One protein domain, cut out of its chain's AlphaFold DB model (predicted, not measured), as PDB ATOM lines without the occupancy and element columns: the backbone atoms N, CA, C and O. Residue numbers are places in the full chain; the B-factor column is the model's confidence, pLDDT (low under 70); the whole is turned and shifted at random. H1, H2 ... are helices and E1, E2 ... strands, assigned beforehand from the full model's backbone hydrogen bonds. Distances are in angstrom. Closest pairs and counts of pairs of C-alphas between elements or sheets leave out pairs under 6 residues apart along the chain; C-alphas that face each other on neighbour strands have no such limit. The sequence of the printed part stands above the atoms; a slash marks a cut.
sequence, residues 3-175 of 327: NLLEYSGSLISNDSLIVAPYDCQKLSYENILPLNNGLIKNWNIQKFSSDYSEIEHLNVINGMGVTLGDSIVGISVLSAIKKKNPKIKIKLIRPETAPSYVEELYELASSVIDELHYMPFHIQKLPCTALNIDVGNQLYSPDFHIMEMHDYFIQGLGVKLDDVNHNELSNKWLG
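What this domain is: This is residues 3 to 175 of the 327 residues of an uncharacterized protein of Escherichia coli (UniProt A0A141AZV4). Little regular structure: a small parallel sheet, E6 E5 E4 E7, is grazed by H1 and H2; H3 and H4 pack on H1, and a tiny antiparallel sheet, E2 E1 E3, sits at one end. The 173 printed residues run E1 E2 E3 E4 H1 E5 H2 E6 E7 H3 H4, mixed class, 66 in named elements. Compact, radius of gyration of the C-alphas 14.8 A, they span 44 by 33 by 30 A.

How they stand to each other: E5, residues 89 to 94, neighbours E4, 57 to 61 (N 60 to O 91, 2.8 A), and E6, 115 to 118 (N 117 to O 92, 2.9 A); E7, 131 to 134, neighbours E4 (N 61 to O 133, 2.8 A). H1, 68 to 84, and H2, 100 to 108, only graze this sheet, in right-handed strand-helix-strand units, parallel neighbours joined through a helix: E4 H1 E5 and E5 H2 E6. The hub H1 touches H2 (closest C-alphas Leu 68 and Val 102, 5.5 A), H3, 149 to 156 (Gly 74 and Phe 153, 6.0 A), and H4, 172 to 175 (Ser 76 and Trp 173, 6.3 A), each with part of its length alone. E1, 11 to 13, forms a hairpin with E2, 17 to 19 (N 13 to O 17, 2.8 A), and neighbours E3, 32 to 34 (N 12 to O 33, 2.8 A). O i to N i+4 pairs are within hydrogen-bond range throughout H1 and H3, 4 of 5 in H2; H4 is too short.

Where its parts are: E1 begins at C-alpha 11 (23.268, 132.841, 5.835); H4 ends at C-alpha 175 (35.818, 163.715, 14.171). H1 measures 24.5 A, E5 16.2 A.

The domain as a whole: The printed part has no cut. Long links include E3 to E4, 22 residues. No printed residue is under 70 in pLDDT.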
ATOM      1  N   ASN A   3      32.778 125.018   4.345       85.25
ATOM      2  CA  ASN A   3      32.108 125.159   5.630       85.25
ATOM      3  C   ASN A   3      31.175 126.383   5.539       85.25
ATOM      4  O   ASN A   3      31.603 127.438   5.078       85.25
ATOM      5  N   LEU A   4      29.900 126.242   5.920       87.75
ATOM      6  CA  LEU A   4      28.919 127.337   5.858       87.75
ATOM      7  C   LEU A   4      29.381 128.561   6.662       87.75
ATOM      8  O   LEU A   4      29.089 129.691   6.281       87.75
ATOM      9  N   LEU A   5      30.169 128.347   7.718       89.19
ATOM     10  CA  LEU A   5      30.742 129.420   8.535       89.19
ATOM     11  C   LEU A   5      31.804 130.252   7.794       89.19
ATOM     12  O   LEU A   5      32.115 131.366   8.205       89.19
ATOM     13  N   GLU A   6      32.339 129.732   6.690       90.75
ATOM     14  CA  GLU A   6      33.338 130.383   5.834       90.75
ATOM     15  C   GLU A   6      32.709 130.980   4.565       90.75
ATOM     16  O   GLU A   6      33.405 131.362   3.622       90.75
ATOM     17  N   TYR A   7      31.378 131.021   4.483       91.12
ATOM     18  CA  TYR A   7      30.685 131.617   3.348       91.12
ATOM     19  C   TYR A   7      30.901 133.135   3.317       91.12
ATOM     20  O   TYR A   7      30.669 133.797   4.321       91.12
ATOM     21  N   SER A   8      31.319 133.694   2.176       91.56
ATOM     22  CA  SER A   8      31.591 135.132   1.986       91.56
ATOM     23  C   SER A   8      30.295 135.957   1.874       91.56
ATOM     24  O   SER A   8      29.970 136.515   0.823       91.56
ATOM     25  N   GLY A   9      29.523 135.979   2.953       94.19
ATOM     26  CA  GLY A   9      28.241 136.656   3.067       94.19
ATOM     27  C   GLY A   9      27.488 136.195   4.308       94.19
ATOM     28  O   GLY A   9      28.040 135.555   5.205       94.19
ATOM     29  N   SER A  10      26.208 136.513   4.348       96.44
ATOM     30  CA  SER A  10      25.276 136.067   5.375       96.44
ATOM     31  C   SER A  10      24.665 134.706   5.024       96.44
ATOM     32  O   SER A  10      24.779 134.207   3.903       96.44
ATOM     33  N   LEU A  11      24.007 134.090   5.998       96.69
ATOM     34  CA  LEU A  11      23.268 132.841   5.835       96.69
ATOM     35  C   LEU A  11      21.769 133.111   5.998       96.69
ATOM     36  O   LEU A  11      21.362 134.170   6.478       96.69
ATOM     37  N   ILE A  12      20.943 132.149   5.603       97.25
ATOM     38  CA  ILE A  12      19.502 132.153   5.825       97.25
ATOM     39  C   ILE A  12      19.099 130.885   6.577       97.25
ATOM     40  O   ILE A  12      19.524 129.790   6.220       97.25
ATOM     41  N   SER A  13      18.309 131.036   7.635       97.19
ATOM     42  CA  SER A  13      17.711 129.950   8.411       97.19
ATOM     43  C   SER A  13      16.213 129.893   8.132       97.19
ATOM     44  O   SER A  13      15.545 130.935   8.088       97.19
ATOM     45  N   ASN A  14      15.697 128.674   7.937       95.50
ATOM     46  CA  ASN A  14      14.276 128.405   7.688       95.50
ATOM     47  C   ASN A  14      13.675 129.334   6.609       95.50
ATOM     48  O   ASN A  14      12.588 129.888   6.785       95.50
ATOM     49  N   ASP A  15      14.442 129.582   5.539       93.00
ATOM     50  CA  ASP A  15      14.093 130.388   4.355       93.00
ATOM     51  C   ASP A  15      13.616 131.834   4.607       93.00
ATOM     52  O   ASP A  15      13.136 132.506   3.693       93.00
ATOM     53  N   SER A  16      13.753 132.352   5.830       95.56
ATOM     54  CA  SER A  16      13.141 133.632   6.219       95.56
ATOM     55  C   SER A  16      13.998 134.493   7.141       95.56
ATOM     56  O   SER A  16      13.850 135.717   7.132       95.56
ATOM     57  N   LEU A  17      14.909 133.897   7.911       98.00
ATOM     58  CA  LEU A  17      15.742 134.610   8.874       98.00
ATOM     59  C   LEU A  17      17.168 134.731   8.354       98.00
ATOM     60  O   LEU A  17      17.871 133.737   8.223       98.00
ATOM     61  N   ILE A  18      17.611 135.954   8.087       97.88
ATOM     62  CA  ILE A  18      19.012 136.253   7.805       97.88
ATOM     63  C   ILE A  18      19.800 136.109   9.106       97.88
ATOM     64  O   ILE A  18      19.447 136.733  10.109       97.88
ATOM     65  N   VAL A  19      20.865 135.310   9.082       97.31
ATOM     66  CA  VAL A  19      21.750 135.062  10.227       97.31
ATOM     67  C   VAL A  19      23.210 135.256   9.831       97.31
ATOM     68  O   VAL A  19      23.600 135.009   8.686       97.31
ATOM     69  N   ALA A  20      24.036 135.700  10.774       96.19
ATOM     70  CA  ALA A  20      25.459 135.890  10.534       96.19
ATOM     71  C   ALA A  20      26.221 134.579  10.786       96.19
ATOM     72  O   ALA A  20      26.043 133.986  11.852       96.19
ATOM     73  N   PRO A  21      27.158 134.172   9.903       94.81
ATOM     74  CA  PRO A  21      28.091 133.078  10.191       94.81
ATOM     75  C   PRO A  21      28.795 133.203  11.548       94.81
ATOM     76  O   PRO A  21      29.073 132.201  12.201       94.81
ATOM     77  N   TYR A  22      29.073 134.438  11.981       93.81
ATOM     78  CA  TYR A  22      29.683 134.724  13.277       93.81
ATOM     79  C   TYR A  22      28.795 134.292  14.455       93.81
ATOM     80  O   TYR A  22      29.281 133.643  15.379       93.81
ATOM     81  N   ASP A  23      27.492 134.587  14.403       94.69
ATOM     82  CA  ASP A  23      26.545 134.210  15.461       94.69
ATOM     83  C   ASP A  23      26.336 132.697  15.517       94.69
ATOM     84  O   ASP A  23      26.223 132.134  16.604       94.69
ATOM     85  N   CYS A  24      26.390 132.010  14.370       93.25
ATOM     86  CA  CYS A  24      26.293 130.550  14.295       93.25
ATOM     87  C   CYS A  24      27.416 129.807  15.050       93.25
ATOM     88  O   CYS A  24      27.318 128.600  15.258       93.25
ATOM     89  N   GLN A  25      28.490 130.494  15.458       89.69
ATOM     90  CA  GLN A  25      29.533 129.910  16.312       89.69
ATOM     91  C   GLN A  25      29.098 129.788  17.780       89.69
ATOM     92  O   GLN A  25      29.694 129.018  18.532       89.69
ATOM     93  N   LYS A  26      28.096 130.569  18.199       90.44
ATOM     94  CA  LYS A  26      27.616 130.658  19.590       90.44
ATOM     95  C   LYS A  26      26.151 130.252  19.730       90.44
ATOM     96  O   LYS A  26      25.746 129.795  20.795       90.44
ATOM     97  N   LEU A  27      25.370 130.442  18.672       93.25
ATOM     98  CA  LEU A  27      23.938 130.192  18.607       93.25
ATOM     99  C   LEU A  27      23.645 129.102  17.577       93.25
ATOM    100  O   LEU A  27      24.299 129.010  16.538       93.25
ATOM    101  N   SER A  28      22.626 128.296  17.856       92.19
ATOM    102  CA  SER A  28      22.169 127.241  16.953       92.19
ATOM    103  C   SER A  28      20.986 127.728  16.128       92.19
ATOM    104  O   SER A  28      20.009 128.229  16.681       92.19
ATOM    105  N   TYR A  29      21.051 127.514  14.815       93.19
ATOM    106  CA  TYR A  29      19.938 127.753  13.900       93.19
ATOM    107  C   TYR A  29      19.674 126.502  13.064       93.19
ATOM    108  O   TYR A  29      20.581 125.718  12.780       93.19
ATOM    109  N   GLU A  30      18.422 126.314  12.666       93.56
ATOM    110  CA  GLU A  30      17.993 125.168  11.867       93.56
ATOM    111  C   GLU A  30      17.998 125.506  10.373       93.56
ATOM    112  O   GLU A  30      17.824 126.667   9.987       93.56
ATOM    113  N   ASN A  31      18.192 124.483   9.534       94.00
ATOM    114  CA  ASN A  31      18.094 124.564   8.071       94.00
ATOM    115  C   ASN A  31      18.850 125.764   7.481       94.00
ATOM    116  O   ASN A  31      18.285 126.590   6.765       94.00
ATOM    117  N   ILE A  32      20.129 125.882   7.843       95.75
ATOM    118  CA  ILE A  32      20.971 127.003   7.432       95.75
ATOM    119  C   ILE A  32      21.485 126.776   6.009       95.75
ATOM    120  O   ILE A  32      22.113 125.756   5.719       95.75
ATOM    121  N   LEU A  33      21.282 127.763   5.144       95.88
ATOM    122  CA  LEU A  33      21.807 127.806   3.782       95.88
ATOM    123  C   LEU A  33      22.529 129.137   3.532       95.88
ATOM    124  O   LEU A  33      22.291 130.111   4.246       95.88
ATOM    125  N   PRO A  34      23.406 129.226   2.519       95.56
ATOM    126  CA  PRO A  34      23.917 130.512   2.060       95.56
ATOM    127  C   PRO A  34      22.775 131.458   1.668       95.56
ATOM    128  O   PRO A  34      21.841 131.038   0.979       95.56
ATOM    129  N   LEU A  35      22.846 132.729   2.074       95.44
ATOM    130  CA  LEU A  35      21.847 133.718   1.678       95.44
ATOM    131  C   LEU A  35      21.970 133.998   0.177       95.44
ATOM    132  O   LEU A  35      22.913 134.641  -0.276       95.44
ATOM    133  N   ASN A  36      20.992 133.536  -0.597       90.69
ATOM    134  CA  ASN A  36      20.897 133.818  -2.023       90.69
ATOM    135  C   ASN A  36      19.484 134.306  -2.350       90.69
ATOM    136  O   ASN A  36      18.551 133.513  -2.473       90.69
ATOM    137  N   ASN A  37      19.318 135.623  -2.448       92.06
ATOM    138  CA  ASN A  37      18.036 136.257  -2.725       92.06
ATOM    139  C   ASN A  37      18.235 137.404  -3.722       92.06
ATOM    140  O   ASN A  37      19.066 138.275  -3.489       92.06
ATOM    141  N   GLY A  38      17.445 137.439  -4.801       91.38
ATOM    142  CA  GLY A  38      17.579 138.445  -5.865       91.38
ATOM    143  C   GLY A  38      17.350 139.899  -5.427       91.38
ATOM    144  O   GLY A  38      17.719 140.812  -6.159       91.38
ATOM    145  N   LEU A  39      16.772 140.130  -4.243       93.88
ATOM    146  CA  LEU A  39      16.624 141.463  -3.647       93.88
ATOM    147  C   LEU A  39      17.904 141.970  -2.969       93.88
ATOM    148  O   LEU A  39      17.991 143.162  -2.674       93.88
ATOM    149  N   ILE A  40      18.865 141.084  -2.685       97.38
ATOM    150  CA  ILE A  40      20.064 141.368  -1.894       97.38
ATOM    151  C   ILE A  40      21.290 141.213  -2.787       97.38
ATOM    152  O   ILE A  40      21.566 140.142  -3.322       97.38
ATOM    153  N   LYS A  41      22.052 142.294  -2.937       97.56
ATOM    154  CA  LYS A  41      23.309 142.279  -3.686       97.56
ATOM    155  C   LYS A  41      24.451 141.836  -2.775       97.56
ATOM    156  O   LYS A  41      24.509 142.243  -1.621       97.56
ATOM    157  N   ASN A  42      25.388 141.056  -3.301       96.12
ATOM    158  CA  ASN A  42      26.630 140.703  -2.612       96.12
ATOM    159  C   ASN A  42      27.760 140.652  -3.646       96.12
ATOM    160  O   ASN A  42      27.707 139.870  -4.599       96.12
ATOM    161  N   TRP A  43      28.780 141.487  -3.448       94.94
ATOM    162  CA  TRP A  43      29.883 141.659  -4.396       94.94
ATOM    163  C   TRP A  43      30.683 140.370  -4.620       94.94
ATOM    164  O   TRP A  43      31.124 140.105  -5.739       94.94
ATOM    165  N   ASN A  44      30.816 139.533  -3.585       91.12
ATOM    166  CA  ASN A  44      31.536 138.260  -3.660       91.12
ATOM    167  C   ASN A  44      30.792 137.201  -4.491       91.12
ATOM    168  O   ASN A  44      31.403 136.221  -4.916       91.12
ATOM    169  N   ILE A  45      29.484 137.381  -4.709       91.81
ATOM    170  CA  ILE A  45      28.651 136.496  -5.534       91.81
ATOM    171  C   ILE A  45      28.563 137.049  -6.955       91.81
ATOM    172  O   ILE A  45      28.830 136.343  -7.928       91.81
ATOM    173  N   GLN A  46      28.188 138.321  -7.076       93.12
ATOM    174  CA  GLN A  46      28.014 139.000  -8.347       93.12
ATOM    175  C   GLN A  46      28.427 140.461  -8.202       93.12
ATOM    176  O   GLN A  46      27.840 141.212  -7.427       93.12
ATOM    177  N   LYS A  47      29.417 140.878  -8.995       94.12
ATOM    178  CA  LYS A  47      29.867 142.274  -9.043       94.12
ATOM    179  C   LYS A  47      28.724 143.186  -9.485       94.12
ATOM    180  O   LYS A  47      27.983 142.857 -10.411       94.12
ATOM    181  N   PHE A  48      28.613 144.350  -8.856       95.62
ATOM    182  CA  PHE A  48      27.572 145.331  -9.151       95.62
ATOM    183  C   PHE A  48      28.073 146.751  -8.899       95.62
ATOM    184  O   PHE A  48      29.010 146.966  -8.145       95.62
ATOM    185  N   SER A  49      27.417 147.741  -9.496       95.75
ATOM    186  CA  SER A  49      27.614 149.142  -9.117       95.75
ATOM    187  C   SER A  49      26.266 149.815  -8.914       95.75
ATOM    188  O   SER A  49      25.266 149.377  -9.490       95.75
ATOM    189  N   SER A  50      26.233 150.838  -8.067       95.00
ATOM    190  CA  SER A  50      25.028 151.612  -7.777       95.00
ATOM    191  C   SER A  50      25.359 153.102  -7.799       95.00
ATOM    192  O   SER A  50      26.418 153.513  -7.325       95.00
ATOM    193  N   ASP A  51      24.454 153.917  -8.340       94.19
ATOM    194  CA  ASP A  51      24.559 155.370  -8.244       94.19
ATOM    195  C   ASP A  51      23.912 155.848  -6.944       94.19
ATOM    196  O   ASP A  51      22.694 155.910  -6.816       94.19
ATOM    197  N   TYR A  52      24.752 156.173  -5.967       95.56
ATOM    198  CA  TYR A  52      24.316 156.586  -4.637       95.56
ATOM    199  C   TYR A  52      23.650 157.967  -4.582       95.56
ATOM    200  O   TYR A  52      23.081 158.299  -3.543       95.56
ATOM    201  N   SER A  53      23.692 158.760  -5.660       93.25
ATOM    202  CA  SER A  53      23.015 160.065  -5.704       93.25
ATOM    203  C   SER A  53      21.483 159.953  -5.684       93.25
ATOM    204  O   SER A  53      20.826 160.830  -5.133       93.25
ATOM    205  N   GLU A  54      20.937 158.833  -6.165       91.94
ATOM    206  CA  GLU A  54      19.490 158.599  -6.308       91.94
ATOM    207  C   GLU A  54      18.919 157.616  -5.264       91.94
ATOM    208  O   GLU A  54      17.721 157.341  -5.236       91.94
ATOM    209  N   ILE A  55      19.760 157.039  -4.398       96.94
ATOM    210  CA  ILE A  55      19.320 156.045  -3.406       96.94
ATOM    211  C   ILE A  55      18.750 156.741  -2.169       96.94
ATOM    212  O   ILE A  55      19.472 157.414  -1.438       96.94
ATOM    213  N   GLU A  56      17.472 156.517  -1.873       97.44
ATOM    214  CA  GLU A  56      16.845 157.036  -0.650       97.44
ATOM    215  C   GLU A  56      17.141 156.165   0.577       97.44
ATOM    216  O   GLU A  56      17.380 156.683   1.667       97.44
ATOM    217  N   HIS A  57      17.173 154.839   0.406       98.38
ATOM    218  CA  HIS A  57      17.340 153.875   1.494       98.38
ATOM    219  C   HIS A  57      18.406 152.828   1.158       98.38
ATOM    220  O   HIS A  57      18.317 152.136   0.142       98.38
ATOM    221  N   LEU A  58      19.384 152.680   2.051       98.62
ATOM    222  CA  LEU A  58      20.427 151.660   2.004       98.62
ATOM    223  C   LEU A  58      20.299 150.750   3.228       98.62
ATOM    224  O   LEU A  58      20.409 151.222   4.357       98.62
ATOM    225  N   ASN A  59      20.141 149.447   2.999       98.44
ATOM    226  CA  ASN A  59      20.262 148.426   4.035       98.44
ATOM    227  C   ASN A  59      21.579 147.675   3.836       98.44
ATOM    228  O   ASN A  59      21.767 147.002   2.822       98.44
ATOM    229  N   VAL A  60      22.481 147.773   4.809       98.25
ATOM    230  CA  VAL A  60      23.734 147.018   4.838       98.25
ATOM    231  C   VAL A  60      23.580 145.848   5.803       98.25
ATOM    232  O   VAL A  60      23.319 146.031   6.990       98.25
ATOM    233  N   ILE A  61      23.732 144.639   5.286       98.06
ATOM    234  CA  ILE A  61      23.529 143.374   5.981       98.06
ATOM    235  C   ILE A  61      24.897 142.794   6.339       98.06
ATOM    236  O   ILE A  61      25.801 142.759   5.501       98.06
ATOM    237  N   ASN A  62      25.036 142.370   7.599       93.12
ATOM    238  CA  ASN A  62      26.268 141.836   8.187       93.12
ATOM    239  C   ASN A  62      27.467 142.765   7.937       93.12
ATOM    240  O   ASN A  62      28.569 142.344   7.586       93.12
ATOM    241  N   GLY A  63      27.209 144.070   8.033       80.38
ATOM    242  CA  GLY A  63      28.132 145.072   7.535       80.38
ATOM    243  C   GLY A  63      29.367 145.270   8.400       80.38
ATOM    244  O   GLY A  63      29.270 145.300   9.622       80.38
ATOM    245  N   MET A  64      30.505 145.506   7.745       84.81
ATOM    246  CA  MET A  64      31.718 146.104   8.325       84.81
ATOM    247  C   MET A  64      32.404 145.297   9.446       84.81
ATOM    248  O   MET A  64      33.241 145.819  10.175       84.81
ATOM    249  N   GLY A  65      32.103 144.001   9.562       84.81
ATOM    250  CA  GLY A  65      32.806 143.086  10.458       84.81
ATOM    251  C   GLY A  65      32.430 143.173  11.939       84.81
ATOM    252  O   GLY A  65      31.540 143.910  12.364       84.81
ATOM    253  N   VAL A  66      33.141 142.370  12.733       92.12
ATOM    254  CA  VAL A  66      32.946 142.193  14.189       92.12
ATOM    255  C   VAL A  66      34.170 142.634  14.994       92.12
ATOM    256  O   VAL A  66      34.336 142.258  16.151       92.12
ATOM    257  N   THR A  67      35.065 143.398  14.367       94.19
ATOM    258  CA  THR A  67      36.258 143.968  14.998       94.19
ATOM    259  C   THR A  67      36.225 145.487  14.877       94.19
ATOM    260  O   THR A  67      35.626 146.026  13.943       94.19
ATOM    261  N   LEU A  68      36.881 146.194  15.804       96.12
ATOM    262  CA  LEU A  68      36.941 147.660  15.767       96.12
ATOM    263  C   LEU A  68      37.590 148.186  14.482       96.12
ATOM    264  O   LEU A  68      37.089 149.141  13.905       96.12
ATOM    265  N   GLY A  69      38.690 147.574  14.028       95.88
ATOM    266  CA  GLY A  69      39.414 148.030  12.834       95.88
ATOM    267  C   GLY A  69      38.548 147.975  11.576       95.88
ATOM    268  O   GLY A  69      38.374 148.996  10.914       95.88
ATOM    269  N   ASP A  70      37.940 146.813  11.311       95.12
ATOM    270  CA  ASP A  70      37.047 146.624  10.160       95.12
ATOM    271  C   ASP A  70      35.859 147.592  10.222       95.12
ATOM    272  O   ASP A  70      35.509 148.220   9.223       95.12
ATOM    273  N   SER A  71      35.292 147.766  11.420       96.69
ATOM    274  CA  SER A  71      34.135 148.631  11.648       96.69
ATOM    275  C   SER A  71      34.458 150.093  11.359       96.69
ATOM    276  O   SER A  71      33.726 150.755  10.628       96.69
ATOM    277  N   ILE A  72      35.586 150.597  11.873       97.62
ATOM    278  CA  ILE A  72      36.015 151.985  11.662       97.62
ATOM    279  C   ILE A  72      36.187 152.288  10.173       97.62
ATOM    280  O   ILE A  72      35.722 153.330   9.696       97.62
ATOM    281  N   VAL A  73      36.826 151.370   9.448       97.00
ATOM    282  CA  VAL A  73      37.091 151.525   8.016       97.00
ATOM    283  C   VAL A  73      35.808 151.398   7.198       97.00
ATOM    284  O   VAL A  73      35.551 152.220   6.321       97.00
ATOM    285  N   GLY A  74      34.949 150.430   7.513       96.44
ATOM    286  CA  GLY A  74      33.664 150.267   6.842       96.44
ATOM    287  C   GLY A  74      32.737 151.476   7.017       96.44
ATOM    288  O   GLY A  74      32.148 151.957   6.047       96.44
ATOM    289  N   ILE A  75      32.664 152.043   8.229       97.12
ATOM    290  CA  ILE A  75      31.896 153.269   8.509       97.12
ATOM    291  C   ILE A  75      32.455 154.468   7.724       97.12
ATOM    292  O   ILE A  75      31.684 155.324   7.295       97.12
ATOM    293  N   SER A  76      33.765 154.518   7.461       96.44
ATOM    294  CA  SER A  76      34.386 155.546   6.610       96.44
ATOM    295  C   SER A  76      33.753 155.590   5.213       96.44
ATOM    296  O   SER A  76      33.425 156.665   4.705       96.44
ATOM    297  N   VAL A  77      33.473 154.423   4.628       96.00
ATOM    298  CA  VAL A  77      32.813 154.328   3.317       96.00
ATOM    299  C   VAL A  77      31.341 154.740   3.395       96.00
ATOM    300  O   VAL A  77      30.863 155.473   2.530       96.00
ATOM    301  N   LEU A  78      30.626 154.358   4.460       96.62
ATOM    302  CA  LEU A  78      29.250 154.824   4.693       96.62
ATOM    303  C   LEU A  78      29.187 156.347   4.870       96.62
ATOM    304  O   LEU A  78      28.284 156.997   4.347       96.62
ATOM    305  N   SER A  79      30.176 156.930   5.547       96.19
ATOM    306  CA  SER A  79      30.306 158.379   5.704       96.19
ATOM    307  C   SER A  79      30.511 159.067   4.353       96.19
ATOM    308  O   SER A  79      29.858 160.072   4.071       96.19
ATOM    309  N   ALA A  80      31.349 158.502   3.477       95.00
ATOM    310  CA  ALA A  80      31.537 159.014   2.121       95.00
ATOM    311  C   ALA A  80      30.241 158.951   1.290       95.00
ATOM    312  O   ALA A  80      29.891 159.927   0.623       95.00
ATOM    313  N   ILE A  81      29.481 157.853   1.392       95.25
ATOM    314  CA  ILE A  81      28.154 157.721   0.766       95.25
ATOM    315  C   ILE A  81      27.194 158.803   1.284       95.25
ATOM    316  O   ILE A  81      26.579 159.507   0.485       95.25
ATOM    317  N   LYS A  82      27.103 158.985   2.608       95.06
ATOM    318  CA  LYS A  82      26.243 159.994   3.249       95.06
ATOM    319  C   LYS A  82      26.625 161.420   2.837       95.06
ATOM    320  O   LYS A  82      25.759 162.267   2.680       95.06
ATOM    321  N   LYS A  83      27.913 161.705   2.616       93.19
ATOM    322  CA  LYS A  83      28.362 163.005   2.087       93.19
ATOM    323  C   LYS A  83      27.940 163.219   0.633       93.19
ATOM    324  O   LYS A  83      27.533 164.326   0.292       93.19
ATOM    325  N   LYS A  84      28.017 162.179  -0.209       92.75
ATOM    326  CA  LYS A  84      27.558 162.231  -1.610       92.75
ATOM    327  C   LYS A  84      26.041 162.414  -1.698       92.75
ATOM    328  O   LYS A  84      25.570 163.172  -2.540       92.75
ATOM    329  N   ASN A  85      25.290 161.765  -0.814       95.81
ATOM    330  CA  ASN A  85      23.843 161.905  -0.709       95.81
ATOM    331  C   ASN A  85      23.425 162.132   0.755       95.81
ATOM    332  O   ASN A  85      23.154 161.170   1.470       95.81
ATOM    333  N   PRO A  86      23.312 163.394   1.211       95.81
ATOM    334  CA  PRO A  86      22.946 163.709   2.596       95.81
ATOM    335  C   PRO A  86      21.555 163.229   3.027       95.81
ATOM    336  O   PRO A  86      21.272 163.177   4.224       95.81
ATOM    337  N   LYS A  87      20.674 162.901   2.071       97.25
ATOM    338  CA  LYS A  87      19.299 162.462   2.339       97.25
ATOM    339  C   LYS A  87      19.172 160.949   2.507       97.25
ATOM    340  O   LYS A  87      18.164 160.518   3.063       97.25
ATOM    341  N   ILE A  88      20.163 160.165   2.068       98.19
ATOM    342  CA  ILE A  88      20.114 158.703   2.173       98.19
ATOM    343  C   ILE A  88      19.918 158.274   3.628       98.19
ATOM    344  O   ILE A  88      20.554 158.809   4.541       98.19
ATOM    345  N   LYS A  89      19.045 157.296   3.848       98.38
ATOM    346  CA  LYS A  89      18.861 156.622   5.130       98.38
ATOM    347  C   LYS A  89      19.631 155.313   5.134       98.38
ATOM    348  O   LYS A  89      19.364 154.437   4.315       98.38
ATOM    349  N   ILE A  90      20.598 155.202   6.040       98.50
ATOM    350  CA  ILE A  90      21.479 154.044   6.169       98.50
ATOM    351  C   ILE A  90      21.028 153.220   7.367       98.50
ATOM    352  O   ILE A  90      21.136 153.650   8.515       98.50
ATOM    353  N   LYS A  91      20.559 152.010   7.077       98.19
ATOM    354  CA  LYS A  91      20.274 150.967   8.053       98.19
ATOM    355  C   LYS A  91      21.388 149.940   8.028       98.19
ATOM    356  O   LYS A  91      21.738 149.433   6.962       98.19
ATOM    357  N   LEU A  92      21.901 149.590   9.195       97.75
ATOM    358  CA  LEU A  92      22.877 148.524   9.354       97.75
ATOM    359  C   LEU A  92      22.255 147.385  10.168       97.75
ATOM    360  O   LEU A  92      21.692 147.611  11.235       97.75
ATOM    361  N   ILE A  93      22.350 146.165   9.643       97.69
ATOM    362  CA  ILE A  93      21.859 144.936  10.271       97.69
ATOM    363  C   ILE A  93      23.083 144.100  10.651       97.69
ATOM    364  O   ILE A  93      23.786 143.602   9.768       97.69
ATOM    365  N   ARG A  94      23.369 143.980  11.946       96.25
ATOM    366  CA  ARG A  94      24.615 143.407  12.481       96.25
ATOM    367  C   ARG A  94      24.412 142.040  13.144       96.25
ATOM    368  O   ARG A  94      23.283 141.710  13.503       96.25
ATOM    369  N   PRO A  95      25.482 141.244  13.324       95.81
ATOM    370  CA  PRO A  95      25.443 140.081  14.209       95.81
ATOM    371  C   PRO A  95      25.029 140.480  15.635       95.81
ATOM    372  O   PRO A  95      25.496 141.500  16.136       95.81
ATOM    373  N   GLU A  96      24.186 139.689  16.296       94.88
ATOM    374  CA  GLU A  96      23.726 139.972  17.671       94.88
ATOM    375  C   GLU A  96      24.802 139.668  18.716       94.88
ATOM    376  O   GLU A  96      24.846 140.289  19.774       94.88
ATOM    377  N   THR A  97      25.712 138.735  18.430       95.06
ATOM    378  CA  THR A  97      26.705 138.284  19.414       95.06
ATOM    379  C   THR A  97      28.064 138.971  19.275       95.06
ATOM    380  O   THR A  97      29.064 138.484  19.827       95.06
ATOM    381  N   ALA A  98      28.136 140.067  18.517       93.94
ATOM    382  CA  ALA A  98      29.346 140.865  18.371       93.94
ATOM    383  C   ALA A  98      29.813 141.429  19.734       93.94
ATOM    384  O   ALA A  98      29.000 141.630  20.640       93.94
ATOM    385  N   PRO A  99      31.125 141.650  19.937       95.19
ATOM    386  CA  PRO A  99      31.621 142.171  21.208       95.19
ATOM    387  C   PRO A  99      31.041 143.553  21.536       95.19
ATOM    388  O   PRO A  99      30.995 144.420  20.666       95.19
ATOM    389  N   SER A 100      30.688 143.798  22.801       95.56
ATOM    390  CA  SER A 100      30.045 145.053  23.231       95.56
ATOM    391  C   SER A 100      30.849 146.307  22.879       95.56
ATOM    392  O   SER A 100      30.274 147.300  22.460       95.56
ATOM    393  N   TYR A 101      32.181 146.253  22.970       95.75
ATOM    394  CA  TYR A 101      33.049 147.372  22.589       95.75
ATOM    395  C   TYR A 101      32.970 147.707  21.086       95.75
ATOM    396  O   TYR A 101      33.251 148.824  20.666       95.75
ATOM    397  N   VAL A 102      32.602 146.747  20.236       96.56
ATOM    398  CA  VAL A 102      32.351 147.023  18.816       96.56
ATOM    399  C   VAL A 102      30.995 147.692  18.653       96.56
ATOM    400  O   VAL A 102      30.889 148.643  17.892       96.56
ATOM    401  N   GLU A 103      29.980 147.257  19.393       95.69
ATOM    402  CA  GLU A 103      28.642 147.853  19.311       95.69
ATOM    403  C   GLU A 103      28.604 149.284  19.867       95.69
ATOM    404  O   GLU A 103      28.017 150.160  19.234       95.69
ATOM    405  N   GLU A 104      29.362 149.578  20.929       97.00
ATOM    406  CA  GLU A 104      29.578 150.953  21.405       97.00
ATOM    407  C   GLU A 104      30.104 151.875  20.283       97.00
ATOM    408  O   GLU A 104      29.706 153.036  20.195       97.00
ATOM    409  N   LEU A 105      30.967 151.388  19.380       97.75
ATOM    410  CA  LEU A 105      31.432 152.178  18.229       97.75
ATOM    411  C   LEU A 105      30.285 152.518  17.264       97.75
ATOM    412  O   LEU A 105      30.245 153.632  16.740       97.75
ATOM    413  N   TYR A 106      29.377 151.575  17.005       96.69
ATOM    414  CA  TYR A 106      28.245 151.795  16.102       96.69
ATOM    415  C   TYR A 106      27.227 152.773  16.683       96.69
ATOM    416  O   TYR A 106      26.693 153.596  15.942       96.69
ATOM    417  N   GLU A 107      27.023 152.755  17.999       95.12
ATOM    418  CA  GLU A 107      26.226 153.769  18.698       95.12
ATOM    419  C   GLU A 107      26.842 155.173  18.544       95.12
ATOM    420  O   GLU A 107      26.143 156.140  18.217       95.12
ATOM    421  N   LEU A 108      28.171 155.290  18.682       97.12
ATOM    422  CA  LEU A 108      28.899 156.547  18.447       97.12
ATOM    423  C   LEU A 108      28.835 157.007  16.977       97.12
ATOM    424  O   LEU A 108      28.971 158.197  16.690       97.12
ATOM    425  N   ALA A 109      28.600 156.092  16.034       96.94
ATOM    426  CA  ALA A 109      28.501 156.368  14.602       96.94
ATOM    427  C   ALA A 109      27.101 156.820  14.136       96.94
ATOM    428  O   ALA A 109      26.844 156.873  12.931       96.94
ATOM    429  N   SER A 110      26.207 157.204  15.052       95.50
ATOM    430  CA  SER A 110      24.833 157.662  14.761       95.50
ATOM    431  C   SER A 110      24.727 158.885  13.833       95.50
ATOM    432  O   SER A 110      23.688 159.119  13.221       95.50
ATOM    433  N   SER A 111      25.806 159.658  13.658       94.56
ATOM    434  CA  SER A 111      25.861 160.723  12.637       94.56
ATOM    435  C   SER A 111      25.959 160.195  11.197       94.56
ATOM    436  O   SER A 111      25.673 160.922  10.245       94.56
ATOM    437  N   VAL A 112      26.367 158.936  11.026       97.00
ATOM    438  CA  VAL A 112      26.514 158.249   9.735       97.00
ATOM    439  C   VAL A 112      25.399 157.221   9.534       97.00
ATOM    440  O   VAL A 112      24.869 157.112   8.429       97.00
ATOM    441  N   ILE A 113      25.042 156.483  10.587       97.50
ATOM    442  CA  ILE A 113      24.081 155.376  10.551       97.50
ATOM    443  C   ILE A 113      22.767 155.823  11.195       97.50
ATOM    444  O   ILE A 113      22.747 156.191  12.364       97.50
ATOM    445  N   ASP A 114      21.669 155.774  10.437       98.06
ATOM    446  CA  ASP A 114      20.352 156.218  10.910       98.06
ATOM    447  C   ASP A 114      19.625 155.139  11.728       98.06
ATOM    448  O   ASP A 114      18.859 155.464  12.631       98.06
ATOM    449  N   GLU A 115      19.834 153.860  11.403       97.25
ATOM    450  CA  GLU A 115      19.171 152.736  12.071       97.25
ATOM    451  C   GLU A 115      20.132 151.564  12.305       97.25
ATOM    452  O   GLU A 115      20.786 151.090  11.373       97.25
ATOM    453  N   LEU A 116      20.145 151.039  13.532       96.75
ATOM    454  CA  LEU A 116      20.843 149.809  13.908       96.75
ATOM    455  C   LEU A 116      19.827 148.706  14.214       96.75
ATOM    456  O   LEU A 116      18.901 148.898  14.999       96.75
ATOM    457  N   HIS A 117      20.002 147.550  13.579       97.12
ATOM    458  CA  HIS A 117      19.217 146.334  13.793       97.12
ATOM    459  C   HIS A 117      20.165 145.141  13.944       97.12
ATOM    460  O   HIS A 117      21.316 145.200  13.512       97.12
ATOM    461  N   TYR A 118      19.669 144.039  14.501       96.75
ATOM    462  CA  TYR A 118      20.473 142.849  14.781       96.75
ATOM    463  C   TYR A 118      19.866 141.586  14.162       96.75
ATOM    464  O   TYR A 118      18.665 141.533  13.879       96.75
ATOM    465  N   MET A 119      20.715 140.592  13.903       96.81
ATOM    466  CA  MET A 119      20.328 139.262  13.431       96.81
ATOM    467  C   MET A 119      19.960 138.346  14.610       96.81
ATOM    468  O   MET A 119      20.552 138.509  15.662       96.81
ATOM    469  N   PRO A 120      19.040 137.372  14.468       97.25
ATOM    470  CA  PRO A 120      18.352 136.972  13.242       97.25
ATOM    471  C   PRO A 120      17.381 138.044  12.731       97.25
ATOM    472  O   PRO A 120      16.541 138.556  13.468       97.25
ATOM    473  N   PHE A 121      17.473 138.377  11.441       97.81
ATOM    474  CA  PHE A 121      16.677 139.439  10.827       97.81
ATOM    475  C   PHE A 121      15.736 138.879   9.764       97.81
ATOM    476  O   PHE A 121      16.158 138.206   8.829       97.81
ATOM    477  N   HIS A 122      14.441 139.170   9.879       97.25
ATOM    478  CA  HIS A 122      13.451 138.619   8.957       97.25
ATOM    479  C   HIS A 122      13.546 139.273   7.571       97.25
ATOM    480  O   HIS A 122      13.350 140.481   7.441       97.25
ATOM    481  N   ILE A 123      13.775 138.478   6.523       96.50
ATOM    482  CA  ILE A 123      14.047 138.961   5.160       96.50
ATOM    483  C   ILE A 123      12.916 139.824   4.588       96.50
ATOM    484  O   ILE A 123      13.176 140.795   3.887       96.50
ATOM    485  N   GLN A 124      11.659 139.547   4.955       94.88
ATOM    486  CA  GLN A 124      10.501 140.348   4.520       94.88
ATOM    487  C   GLN A 124      10.495 141.785   5.073       94.88
ATOM    488  O   GLN A 124       9.722 142.612   4.600       94.88
ATOM    489  N   LYS A 125      11.338 142.104   6.066       96.19
ATOM    490  CA  LYS A 125      11.509 143.479   6.562       96.19
ATOM    491  C   LYS A 125      12.423 144.324   5.662       96.19
ATOM    492  O   LYS A 125      12.569 145.515   5.926       96.19
ATOM    493  N   LEU A 126      13.043 143.736   4.635       96.25
ATOM    494  CA  LEU A 126      13.819 144.456   3.626       96.25
ATOM    495  C   LEU A 126      12.883 144.981   2.522       96.25
ATOM    496  O   LEU A 126      12.266 144.178   1.819       96.25
ATOM    497  N   PRO A 127      12.768 146.307   2.328       92.31
ATOM    498  CA  PRO A 127      11.975 146.867   1.241       92.31
ATOM    499  C   PRO A 127      12.597 146.544  -0.123       92.31
ATOM    500  O   PRO A 127      13.810 146.658  -0.303       92.31
ATOM    501  N   CYS A 128      11.763 146.224  -1.114       91.69
ATOM    502  CA  CYS A 128      12.212 146.030  -2.499       91.69
ATOM    503  C   CYS A 128      12.647 147.336  -3.185       91.69
ATOM    504  O   CYS A 128      13.369 147.294  -4.178       91.69
ATOM    505  N   THR A 129      12.222 148.488  -2.660       93.75
ATOM    506  CA  THR A 129      12.613 149.825  -3.130       93.75
ATOM    507  C   THR A 129      13.950 150.296  -2.556       93.75
ATOM    508  O   THR A 129      14.520 151.260  -3.058       93.75
ATOM    509  N   ALA A 130      14.459 149.635  -1.510       97.25
ATOM    510  CA  ALA A 130      15.747 149.954  -0.909       97.25
ATOM    511  C   ALA A 130      16.887 149.213  -1.618       97.25
ATOM    512  O   ALA A 130      16.720 148.108  -2.137       97.25
ATOM    513  N   LEU A 131      18.087 149.790  -1.575       98.31
ATOM    514  CA  LEU A 131      19.304 149.084  -1.950       98.31
ATOM    515  C   LEU A 131      19.722 148.175  -0.786       98.31
ATOM    516  O   LEU A 131      20.190 148.661   0.240       98.31
ATOM    517  N   ASN A 132      19.544 146.861  -0.934       98.31
ATOM    518  CA  ASN A 132      19.941 145.872   0.072       98.31
ATOM    519  C   ASN A 132      21.276 145.234  -0.324       98.31
ATOM    520  O   ASN A 132      21.380 144.651  -1.406       98.31
ATOM    521  N   ILE A 133      22.288 145.341   0.535       98.44
ATOM    522  CA  ILE A 133      23.635 144.833   0.265       98.44
ATOM    523  C   ILE A 133      24.120 143.994   1.440       98.44
ATOM    524  O   ILE A 133      24.171 144.478   2.565       98.44
ATOM    525  N   ASP A 134      24.533 142.766   1.163       97.75
ATOM    526  CA  ASP A 134      25.260 141.904   2.088       97.75
ATOM    527  C   ASP A 134      26.765 142.013   1.822       97.75
ATOM    528  O   ASP A 134      27.246 141.687   0.734       97.75
ATOM    529  N   VAL A 135      27.500 142.492   2.827       94.88
ATOM    530  CA  VAL A 135      28.973 142.595   2.808       94.88
ATOM    531  C   VAL A 135      29.610 141.682   3.862       94.88
ATOM    532  O   VAL A 135      30.761 141.873   4.257       94.88
ATOM    533  N   GLY A 136      28.835 140.709   4.342       88.94
ATOM    534  CA  GLY A 136      29.172 139.863   5.468       88.94
ATOM    535  C   GLY A 136      30.382 138.965   5.278       88.94
ATOM    536  O   GLY A 136      30.734 138.552   4.174       88.94
ATOM    537  N   ASN A 137      30.968 138.599   6.420       91.44
ATOM    538  CA  ASN A 137      32.002 137.576   6.541       91.44
ATOM    539  C   ASN A 137      33.228 137.822   5.639       91.44
ATOM    540  O   ASN A 137      33.777 136.913   5.008       91.44
ATOM    541  N   GLN A 138      33.668 139.081   5.599       91.12
ATOM    542  CA  GLN A 138      34.713 139.588   4.715       91.12
ATOM    543  C   GLN A 138      36.047 138.846   4.833       91.12
ATOM    544  O   GLN A 138      36.758 138.714   3.842       91.12
ATOM    545  N   LEU A 139      36.370 138.283   6.005       89.19
ATOM    546  CA  LEU A 139      37.589 137.490   6.217       89.19
ATOM    547  C   LEU A 139      37.683 136.267   5.297       89.19
ATOM    548  O   LEU A 139      38.782 135.773   5.061       89.19
ATOM    549  N   TYR A 140      36.562 135.791   4.758       90.06
ATOM    550  CA  TYR A 140      36.530 134.678   3.811       90.06
ATOM    551  C   TYR A 140      36.334 135.131   2.362       90.06
ATOM    552  O   TYR A 140      36.186 134.300   1.467       90.06
ATOM    553  N   SER A 141      36.334 136.439   2.100       90.00
ATOM    554  CA  SER A 141      36.435 136.974   0.746       90.00
ATOM    555  C   SER A 141      37.900 136.967   0.291       90.00
ATOM    556  O   SER A 141      38.750 137.525   0.989       90.00
ATOM    557  N   PRO A 142      38.229 136.391  -0.881       89.00
ATOM    558  CA  PRO A 142      39.576 136.477  -1.446       89.00
ATOM    559  C   PRO A 142      40.058 137.922  -1.639       89.00
ATOM    560  O   PRO A 142      41.227 138.214  -1.389       89.00
ATOM    561  N   ASP A 143      39.147 138.818  -2.025       92.12
ATOM    562  CA  ASP A 143      39.442 140.221  -2.315       92.12
ATOM    563  C   ASP A 143      39.905 140.971  -1.053       92.12
ATOM    564  O   ASP A 143      40.834 141.776  -1.116       92.12
ATOM    565  N   PHE A 144      39.368 140.628   0.125       91.56
ATOM    566  CA  PHE A 144      39.748 141.250   1.403       91.56
ATOM    567  C   PHE A 144      41.233 141.053   1.766       91.56
ATOM    568  O   PHE A 144      41.817 141.850   2.500       91.56
ATOM    569  N   HIS A 145      41.867 139.996   1.247       90.12
ATOM    570  CA  HIS A 145      43.273 139.672   1.531       90.12
ATOM    571  C   HIS A 145      44.264 140.288   0.546       90.12
ATOM    572  O   HIS A 145      45.475 140.184   0.755       90.12
ATOM    573  N   ILE A 146      43.774 140.872  -0.547       92.25
ATOM    574  CA  ILE A 146      44.614 141.437  -1.613       92.25
ATOM    575  C   ILE A 146      44.330 142.913  -1.881       92.25
ATOM    576  O   ILE A 146      45.135 143.566  -2.539       92.25
ATOM    577  N   MET A 147      43.209 143.432  -1.386       94.62
ATOM    578  CA  MET A 147      42.824 144.826  -1.532       94.62
ATOM    579  C   MET A 147      43.171 145.642  -0.294       94.62
ATOM    580  O   MET A 147      43.246 145.137   0.830       94.62
ATOM    581  N   GLU A 148      43.334 146.942  -0.515       95.75
ATOM    582  CA  GLU A 148      43.268 147.902   0.572       95.75
ATOM    583  C   GLU A 148      41.863 147.888   1.195       95.75
ATOM    584  O   GLU A 148      40.860 147.672   0.512       95.75
ATOM    585  N   MET A 149      41.795 148.041   2.516       95.62
ATOM    586  CA  MET A 149      40.577 147.786   3.280       95.62
ATOM    587  C   MET A 149      39.414 148.735   2.936       95.62
ATOM    588  O   MET A 149      38.277 148.275   2.851       95.62
ATOM    589  N   HIS A 150      39.658 150.027   2.699       96.31
ATOM    590  CA  HIS A 150      38.609 150.936   2.225       96.31
ATOM    591  C   HIS A 150      38.181 150.567   0.808       96.31
ATOM    592  O   HIS A 150      36.984 150.505   0.544       96.31
ATOM    593  N   ASP A 151      39.135 150.277  -0.083       95.94
ATOM    594  CA  ASP A 151      38.839 149.872  -1.463       95.94
ATOM    595  C   ASP A 151      37.944 148.623  -1.496       95.94
ATOM    596  O   ASP A 151      37.004 148.554  -2.291       95.94
ATOM    597  N   TYR A 152      38.194 147.661  -0.600       95.62
ATOM    598  CA  TYR A 152      37.349 146.480  -0.426       95.62
ATOM    599  C   TYR A 152      35.909 146.862  -0.076       95.62
ATOM    600  O   TYR A 152      34.976 146.403  -0.733       95.62
ATOM    601  N   PHE A 153      35.702 147.719   0.929       96.62
ATOM    602  CA  PHE A 153      34.352 148.118   1.335       96.62
ATOM    603  C   PHE A 153      33.659 149.015   0.299       96.62
ATOM    604  O   PHE A 153      32.450 148.890   0.110       96.62
ATOM    605  N   ILE A 154      34.402 149.863  -0.420       96.00
ATOM    606  CA  ILE A 154      33.892 150.654  -1.554       96.00
ATOM    607  C   ILE A 154      33.307 149.719  -2.614       96.00
ATOM    608  O   ILE A 154      32.147 149.874  -3.002       96.00
ATOM    609  N   GLN A 155      34.070 148.707  -3.035       95.25
ATOM    610  CA  GLN A 155      33.597 147.727  -4.012       95.25
ATOM    611  C   GLN A 155      32.485 146.837  -3.457       95.25
ATOM    612  O   GLN A 155      31.497 146.601  -4.145       95.25
ATOM    613  N   GLY A 156      32.594 146.400  -2.200       95.88
ATOM    614  CA  GLY A 156      31.580 145.596  -1.520       95.88
ATOM    615  C   GLY A 156      30.208 146.272  -1.482       95.88
ATOM    616  O   GLY A 156      29.185 145.605  -1.619       95.88
ATOM    617  N   LEU A 157      30.190 147.601  -1.374       97.12
ATOM    618  CA  LEU A 157      28.987 148.430  -1.446       97.12
ATOM    619  C   LEU A 157      28.599 148.815  -2.890       97.12
ATOM    620  O   LEU A 157      27.572 149.443  -3.121       97.12
ATOM    621  N   GLY A 158      29.379 148.432  -3.899       96.25
ATOM    622  CA  GLY A 158      29.130 148.791  -5.296       96.25
ATOM    623  C   GLY A 158      29.286 150.286  -5.575       96.25
ATOM    624  O   GLY A 158      28.673 150.810  -6.507       96.25
ATOM    625  N   VAL A 159      30.085 150.983  -4.767       95.19
ATOM    626  CA  VAL A 159      30.503 152.361  -5.026       95.19
ATOM    627  C   VAL A 159      31.640 152.325  -6.051       95.19
ATOM    628  O   VAL A 159      32.549 151.498  -5.964       95.19
ATOM    629  N   LYS A 160      31.614 153.214  -7.048       89.88
ATOM    630  CA  LYS A 160      32.749 153.367  -7.969       89.88
ATOM    631  C   LYS A 160      33.882 154.096  -7.250       89.88
ATOM    632  O   LYS A 160      33.629 155.100  -6.598       89.88
ATOM    633  N   LEU A 161      35.123 153.624  -7.387       83.81
ATOM    634  CA  LEU A 161      36.279 154.242  -6.717       83.81
ATOM    635  C   LEU A 161      36.414 155.736  -7.059       83.81
ATOM    636  O   LEU A 161      36.566 156.549  -6.156       83.81
ATOM    637  N   ASP A 162      36.231 156.096  -8.332       85.56
ATOM    638  CA  ASP A 162      36.314 157.487  -8.807       85.56
ATOM    639  C   ASP A 162      35.212 158.406  -8.242       85.56
ATOM    640  O   ASP A 162      35.342 159.628  -8.283       85.56
ATOM    641  N   ASP A 163      34.136 157.836  -7.686       84.75
ATOM    642  CA  ASP A 163      33.051 158.600  -7.065       84.75
ATOM    643  C   ASP A 163      33.365 159.008  -5.616       84.75
ATOM    644  O   ASP A 163      32.590 159.751  -5.004       84.75
ATOM    645  N   VAL A 164      34.461 158.505  -5.040       84.88
ATOM    646  CA  VAL A 164      34.825 158.739  -3.644       84.88
ATOM    647  C   VAL A 164      35.948 159.760  -3.564       84.88
ATOM    648  O   VAL A 164      37.026 159.589  -4.126       84.88
ATOM    649  N   ASN A 165      35.744 160.819  -2.782       85.25
ATOM    650  CA  ASN A 165      36.841 161.712  -2.433       85.25
ATOM    651  C   ASN A 165      37.824 160.969  -1.515       85.25
ATOM    652  O   ASN A 165      37.558 160.799  -0.327       85.25
ATOM    653  N   HIS A 166      38.976 160.556  -2.047       83.38
ATOM    654  CA  HIS A 166      39.980 159.792  -1.295       83.38
ATOM    655  C   HIS A 166      40.490 160.517  -0.039       83.38
ATOM    656  O   HIS A 166      40.919 159.865   0.908       83.38
ATOM    657  N   ASN A 167      40.390 161.851   0.025       80.19
ATOM    658  CA  ASN A 167      40.736 162.606   1.234       80.19
ATOM    659  C   ASN A 167      39.806 162.307   2.420       80.19
ATOM    660  O   ASN A 167      40.114 162.707   3.544       80.19
ATOM    661  N   GLU A 168      38.670 161.652   2.184       80.06
ATOM    662  CA  GLU A 168      37.730 161.206   3.213       80.06
ATOM    663  C   GLU A 168      38.056 159.806   3.745       80.06
ATOM    664  O   GLU A 168      37.640 159.460   4.849       80.06
ATOM    665  N   LEU A 169      38.868 159.028   3.020       89.19
ATOM    666  CA  LEU A 169      39.197 157.632   3.327       89.19
ATOM    667  C   LEU A 169      40.293 157.487   4.389       89.19
ATOM    668  O   LEU A 169      41.100 156.573   4.355       89.19
ATOM    669  N   SER A 170      40.321 158.390   5.366       93.81
ATOM    670  CA  SER A 170      41.228 158.321   6.514       93.81
ATOM    671  C   SER A 170      40.467 158.247   7.835       93.81
ATOM    672  O   SER A 170      40.965 158.728   8.840       93.81
ATOM    673  N   ASN A 171      39.246 157.702   7.835       96.69
ATOM    674  CA  ASN A 171      38.369 157.553   9.008       96.69
ATOM    675  C   ASN A 171      37.954 158.880   9.672       96.69
ATOM    676  O   ASN A 171      37.687 158.927  10.873       96.69
ATOM    677  N   LYS A 172      37.873 159.973   8.899       95.38
ATOM    678  CA  LYS A 172      37.576 161.327   9.417       95.38
ATOM    679  C   LYS A 172      36.207 161.465  10.074       95.38
ATOM    680  O   LYS A 172      35.984 162.412  10.823       95.38
ATOM    681  N   TRP A 173      35.299 160.526   9.815       96.00
ATOM    682  CA  TRP A 173      33.991 160.466  10.463       96.00
ATOM    683  C   TRP A 173      34.098 160.411  11.998       96.00
ATOM    684  O   TRP A 173      33.221 160.936  12.679       96.00
ATOM    685  N   LEU A 174      35.200 159.875  12.541       97.44
ATOM    686  CA  LEU A 174      35.496 159.870  13.979       97.44
ATOM    687  C   LEU A 174      35.543 161.286  14.581       97.44
ATOM    688  O   LEU A 174      35.271 161.464  15.766       97.44
ATOM    689  N   GLY A 175      35.841 162.308  13.769       95.50
ATOM    690  CA  GLY A 175      35.818 163.715  14.171       95.50
ATOM    691  C   GLY A 175      34.435 164.239  14.568       95.50
ATOM    692  O   GLY A 175      34.363 165.262  15.243       95.50
TER     693      GLY A 175